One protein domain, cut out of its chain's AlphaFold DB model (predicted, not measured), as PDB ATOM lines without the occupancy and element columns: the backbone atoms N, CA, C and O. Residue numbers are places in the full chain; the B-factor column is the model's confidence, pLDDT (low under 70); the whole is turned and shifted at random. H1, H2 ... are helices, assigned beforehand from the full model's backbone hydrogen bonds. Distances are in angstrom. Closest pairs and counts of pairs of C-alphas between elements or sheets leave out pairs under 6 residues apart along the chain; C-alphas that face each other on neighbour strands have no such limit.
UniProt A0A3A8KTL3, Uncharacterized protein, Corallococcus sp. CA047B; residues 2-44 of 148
ATOM      1  N   ARG A   2      20.000  49.614  38.653       55.41
ATOM      2  CA  ARG A   2      20.513  50.357  39.810       55.41
ATOM      3  C   ARG A   2      21.186  49.374  40.775       55.41
ATOM      4  O   ARG A   2      20.851  48.196  40.785       55.41
ATOM      5  N   ALA A   3      22.147  49.841  41.572       55.94
ATOM      6  CA  ALA A   3      22.895  48.988  42.510       55.94
ATOM      7  C   ALA A   3      21.983  48.265  43.524       55.94
ATOM      8  O   ALA A   3      22.283  47.168  43.979       55.94
ATOM      9  N   GLU A   4      20.844  48.880  43.818       61.28
ATOM     10  CA  GLU A   4      19.789  48.418  44.727       61.28
ATOM     11  C   GLU A   4      19.071  47.156  44.204       61.28
ATOM     12  O   GLU A   4      18.606  46.338  44.998       61.28
ATOM     13  N   ASP A   5      19.087  46.923  42.885       54.22
ATOM     14  CA  ASP A   5      18.494  45.737  42.252       54.22
ATOM     15  C   ASP A   5      19.350  44.469  42.468       54.22
ATOM     16  O   ASP A   5      18.828  43.356  42.470       54.22
ATOM     17  N   LEU A   6      20.666  44.620  42.685       54.25
ATOM     18  CA  LEU A   6      21.620  43.512  42.869       54.25
ATOM     19  C   LEU A   6      21.679  42.989  44.314       54.25
ATOM     20  O   LEU A   6      22.233  41.921  44.557       54.25
ATOM     21  N   ILE A   7      21.149  43.748  45.275       56.38
ATOM     22  CA  ILE A   7      21.238  43.433  46.710       56.38
ATOM     23  C   ILE A   7      20.056  42.555  47.164       56.38
ATOM     24  O   ILE A   7      20.170  41.838  48.155       56.38
ATOM     25  N   SER A   8      18.930  42.583  46.443       54.28
ATOM     26  CA  SER A   8      17.665  41.959  46.869       54.28
ATOM     27  C   SER A   8      17.281  40.673  46.126       54.28
ATOM     28  O   SER A   8      16.382  39.962  46.572       54.28
ATOM     29  N   THR A   9      17.955  40.325  45.030       57.34
ATOM     30  CA  THR A   9      17.691  39.101  44.253       57.34
ATOM     31  C   THR A   9      18.921  38.212  44.245       57.34
ATOM     32  O   THR A   9      20.015  38.741  44.139       57.34
ATOM     33  N   HIS A  10      18.750  36.884  44.362       60.47
ATOM     34  CA  HIS A  10      19.822  35.884  44.237       60.47
ATOM     35  C   HIS A  10      20.583  36.092  42.917       60.47
ATOM     36  O   HIS A  10      20.127  35.609  41.876       60.47
ATOM     37  N   PRO A  11      21.713  36.815  42.903       68.06
ATOM     38  CA  PRO A  11      22.328  37.209  41.657       68.06
ATOM     39  C   PRO A  11      23.271  36.086  41.229       68.06
ATOM     40  O   PRO A  11      24.103  35.615  42.008       68.06
ATOM     41  N   THR A  12      23.141  35.626  39.986       76.94
ATOM     42  CA  THR A  12      24.096  34.667  39.422       76.94
ATOM     43  C   THR A  12      25.468  35.332  39.280       76.94
ATOM     44  O   THR A  12      25.570  36.537  39.033       76.94
ATOM     45  N   ALA A  13      26.549  34.558  39.426       78.44
ATOM     46  CA  ALA A  13      27.921  35.080  39.354       78.44
ATOM     47  C   ALA A  13      28.204  35.838  38.039       78.44
ATOM     48  O   ALA A  13      28.929  36.832  38.028       78.44
ATOM     49  N   GLU A  14      27.576  35.410  36.944       80.06
ATOM     50  CA  GLU A  14      27.665  36.041  35.624       80.06
ATOM     51  C   GLU A  14      27.006  37.424  35.586       80.06
ATOM     52  O   GLU A  14      27.579  38.361  35.027       80.06
ATOM     53  N   ALA A  15      25.846  37.590  36.233       78.31
ATOM     54  CA  ALA A  15      25.157  38.876  36.315       78.31
ATOM     55  C   ALA A  15      25.962  39.900  37.132       78.31
ATOM     56  O   ALA A  15      26.054  41.069  36.753       78.31
ATOM     57  N   VAL A  16      26.606  39.452  38.216       77.62
ATOM     58  CA  VAL A  16      27.508  40.293  39.019       77.62
ATOM     59  C   VAL A  16      28.744  40.690  38.211       77.62
ATOM     60  O   VAL A  16      29.114  41.863  38.193       77.62
ATOM     61  N   ALA A  17      29.368  39.745  37.500       83.12
ATOM     62  CA  ALA A  17      30.547  40.020  36.680       83.12
ATOM     63  C   ALA A  17      30.253  41.028  35.557       83.12
ATOM     64  O   ALA A  17      31.047  41.941  35.317       83.12
ATOM     65  N   GLU A  18      29.104  40.903  34.896       84.06
ATOM     66  CA  GLU A  18      28.681  41.832  33.849       84.06
ATOM     67  C   GLU A  18      28.354  43.225  34.409       84.06
ATOM     68  O   GLU A  18      28.736  44.235  33.817       84.06
ATOM     69  N   ALA A  19      27.727  43.305  35.584       80.31
ATOM     70  CA  ALA A  19      27.494  44.577  36.262       80.31
ATOM     71  C   ALA A  19      28.810  45.269  36.661       80.31
ATOM     72  O   ALA A  19      28.955  46.474  36.453       80.31
ATOM     73  N   LEU A  20      29.794  44.514  37.164       79.25
ATOM     74  CA  LEU A  20      31.109  45.041  37.543       79.25
ATOM     75  C   LEU A  20      31.873  45.630  36.350       79.25
ATOM     76  O   LEU A  20      32.542  46.649  36.504       79.25
ATOM     77  N   ARG A  21      31.746  45.046  35.149       83.56
ATOM     78  CA  ARG A  21      32.378  45.578  33.925       83.56
ATOM     79  C   ARG A  21      31.829  46.938  33.499       83.56
ATOM     80  O   ARG A  21      32.536  47.691  32.839       83.56
ATOM     81  N   ARG A  22      30.577  47.239  33.851       85.25
ATOM     82  CA  ARG A  22      29.898  48.495  33.496       85.25
ATOM     83  C   ARG A  22      30.189  49.628  34.474       85.25
ATOM     84  O   ARG A  22      29.796  50.762  34.210       85.25
ATOM     85  N   LEU A  23      30.840  49.339  35.602       80.38
ATOM     86  CA  LEU A  23      31.194  50.366  36.570       80.38
ATOM     87  C   LEU A  23      32.330  51.246  36.031       80.38
ATOM     88  O   LEU A  23      33.282  50.736  35.432       80.38
ATOM     89  N   PRO A  24      32.265  52.569  36.257       84.75
ATOM     90  CA  PRO A  24      33.364  53.457  35.917       84.75
ATOM     91  C   PRO A  24      34.608  53.087  36.732       84.75
ATOM     92  O   PRO A  24      34.511  52.721  37.908       84.75
ATOM     93  N   ARG A  25      35.792  53.207  36.117       81.31
ATOM     94  CA  ARG A  25      37.047  53.057  36.861       81.31
ATOM     95  C   ARG A  25      37.129  54.169  37.913       81.31
ATOM     96  O   ARG A  25      36.953  55.331  37.556       81.31
ATOM     97  N   PRO A  26      37.369  53.834  39.190       82.38
ATOM     98  CA  PRO A  26      37.510  54.843  40.226       82.38
ATOM     99  C   PRO A  26      38.775  55.675  39.995       82.38
ATOM    100  O   PRO A  26      39.796  55.152  39.550       82.38
ATOM    101  N   GLU A  27      38.699  56.958  40.346       90.81
ATOM    102  CA  GLU A  27      39.855  57.858  40.362       90.81
ATOM    103  C   GLU A  27      40.980  57.288  41.245       90.81
ATOM    104  O   GLU A  27      40.690  56.801  42.348       90.81
ATOM    105  N   PRO A  28      42.254  57.368  40.816       87.75
ATOM    106  CA  PRO A  28      43.379  56.762  41.529       87.75
ATOM    107  C   PRO A  28      43.498  57.285  42.966       87.75
ATOM    108  O   PRO A  28      43.676  56.497  43.891       87.75
ATOM    109  N   GLU A  29      43.246  58.579  43.186       85.88
ATOM    110  CA  GLU A  29      43.252  59.186  44.524       85.88
ATOM    111  C   GLU A  29      42.234  58.543  45.478       85.88
ATOM    112  O   GLU A  29      42.508  58.351  46.663       85.88
ATOM    113  N   LYS A  30      41.055  58.154  44.972       84.06
ATOM    114  CA  LYS A  30      40.017  57.498  45.784       84.06
ATOM    115  C   LYS A  30      40.411  56.068  46.139       84.06
ATOM    116  O   LYS A  30      40.101  55.607  47.238       84.06
ATOM    117  N   VAL A  31      41.099  55.380  45.229       88.25
ATOM    118  CA  VAL A  31      41.635  54.033  45.467       88.25
ATOM    119  C   VAL A  31      42.729  54.080  46.529       88.25
ATOM    120  O   VAL A  31      42.703  53.274  47.461       88.25
ATOM    121  N   ASP A  32      43.638  55.048  46.450       88.56
ATOM    122  CA  ASP A  32      44.723  55.204  47.420       88.56
ATOM    123  C   ASP A  32      44.217  55.661  48.794       88.56
ATOM    124  O   ASP A  32      44.671  55.156  49.828       88.56
ATOM    125  N   ALA A  33      43.204  56.530  48.829       83.94
ATOM    126  CA  ALA A  33      42.513  56.899  50.061       83.94
ATOM    127  C   ALA A  33      41.813  55.691  50.708       83.94
ATOM    128  O   ALA A  33      41.907  55.496  51.923       83.94
ATOM    129  N   LEU A  34      41.140  54.851  49.914       85.56
ATOM    130  CA  LEU A  34      40.503  53.629  50.406       85.56
ATOM    131  C   LEU A  34      41.538  52.627  50.925       85.56
ATOM    132  O   LEU A  34      41.359  52.071  52.009       85.56
ATOM    133  N   ARG A  35      42.640  52.433  50.192       87.88
ATOM    134  CA  ARG A  35      43.743  51.555  50.595       87.88
ATOM    135  C   ARG A  35      44.356  52.020  51.913       87.88
ATOM    136  O   ARG A  35      44.491  51.213  52.822       87.88
ATOM    137  N   SER A  36      44.620  53.318  52.055       82.81
ATOM    138  CA  SER A  36      45.144  53.900  53.297       82.81
ATOM    139  C   SER A  36      44.197  53.689  54.480       82.81
ATOM    140  O   SER A  36      44.637  53.296  55.560       82.81
ATOM    141  N   ARG A  37      42.884  53.881  54.282       81.69
ATOM    142  CA  ARG A  37      41.869  53.599  55.313       81.69
ATOM    143  C   ARG A  37      41.850  52.123  55.699       81.69
ATOM    144  O   ARG A  37      41.806  51.810  56.881       81.69
ATOM    145  N   PHE A  38      41.916  51.223  54.722       81.62
ATOM    146  CA  PHE A  38      41.920  49.784  54.972       81.62
ATOM    147  C   PHE A  38      43.175  49.336  55.730       81.62
ATOM    148  O   PHE A  38      43.076  48.603  56.711       81.62
ATOM    149  N   THR A  39      44.349  49.840  55.340       82.00
ATOM    150  CA  THR A  39      45.610  49.599  56.053       82.00
ATOM    151  C   THR A  39      45.557  50.123  57.488       82.00
ATOM    152  O   THR A  39      46.036  49.442  58.388       82.00
ATOM    153  N   ALA A  40      44.933  51.279  57.732       73.88
ATOM    154  CA  ALA A  40      44.752  51.809  59.084       73.88
ATOM    155  C   ALA A  40      43.839  50.926  59.955       73.88
ATOM    156  O   ALA A  40      44.092  50.789  61.147       73.88
ATOM    157  N   THR A  41      42.818  50.288  59.372       68.81
ATOM    158  CA  THR A  41      41.947  49.334  60.084       68.81
ATOM    159  C   THR A  41      42.659  48.020  60.409       68.81
ATOM    160  O   THR A  41      42.363  47.394  61.422       68.81
ATOM    161  N   LEU A  42      43.586  47.591  59.547       68.81
ATOM    162  CA  LEU A  42      44.392  46.382  59.742       68.81
ATOM    163  C   LEU A  42      45.635  46.608  60.604       68.81
ATOM    164  O   LEU A  42      46.285  45.634  60.988       68.81
ATOM    165  N   ALA A  43      45.989  47.863  60.885       63.12
ATOM    166  CA  ALA A  43      47.077  48.160  61.794       63.12
ATOM    167  C   ALA A  43      46.763  47.480  63.135       63.12
ATOM    168  O   ALA A  43      45.659  47.670  63.659       63.12
ATOM    169  N   PRO A  44      47.685  46.662  63.680       53.81
ATOM    170  CA  PRO A  44      47.469  46.050  64.980       53.81
ATOM    171  C   PRO A  44      47.121  47.171  65.944       53.81
ATOM    172  O   PRO A  44      47.779  48.218  65.905       53.81
TER     173      PRO A  44
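Overview. This is residues 2 to 44 of the 148 residues of an uncharacterized protein of Corallococcus sp. CA047B (UniProt A0A3A8KTL3). The model is an open arch: the longest helix, H3, sticks out as one leg, and the link of residues 22 to 27 joins it to a loose second leg of two shorter helices, H1 and H2, with the space between the legs empty. The printed part has 43 residues, with three named helices in the order H1, H2, H3 and no named strand; the class is all helix. It is extended, with a radius of gyration of the C-alphas of 14.5 A and spans of 36 by 24 by 17 A.

Arrangement. H3, residues 28 to 42, is apart from H2, residues 13 to 21, and from H1, residues 5 to 8. H1 and H2 are close but not clearly touching; their closest C-alphas, of Leu 6 and Val 16, are 7.7 A apart. In H2 and H3 every O i to N i+4 pair is within hydrogen-bond range; H1 is too short for such a pair.

Along the chain. H3 measures 21.0 A from C-alpha 28 at (43.379, 56.762, 41.529) to C-alpha 42 at (44.392, 46.382, 59.742). H2 measures 12.6 A, and H1, beginning at C-alpha 5 at (18.494, 45.737, 42.252), 6.0 A.

Size, cuts and confidence. The C-alphas of Arg 2 and Pro 44, the two farthest apart, are 37.1 A apart. The printed part has no cut. The H1 to H2 link is tight, the H2 to H3 link short. Residues 2 to 11 and 41 to 44 have pLDDT under 70.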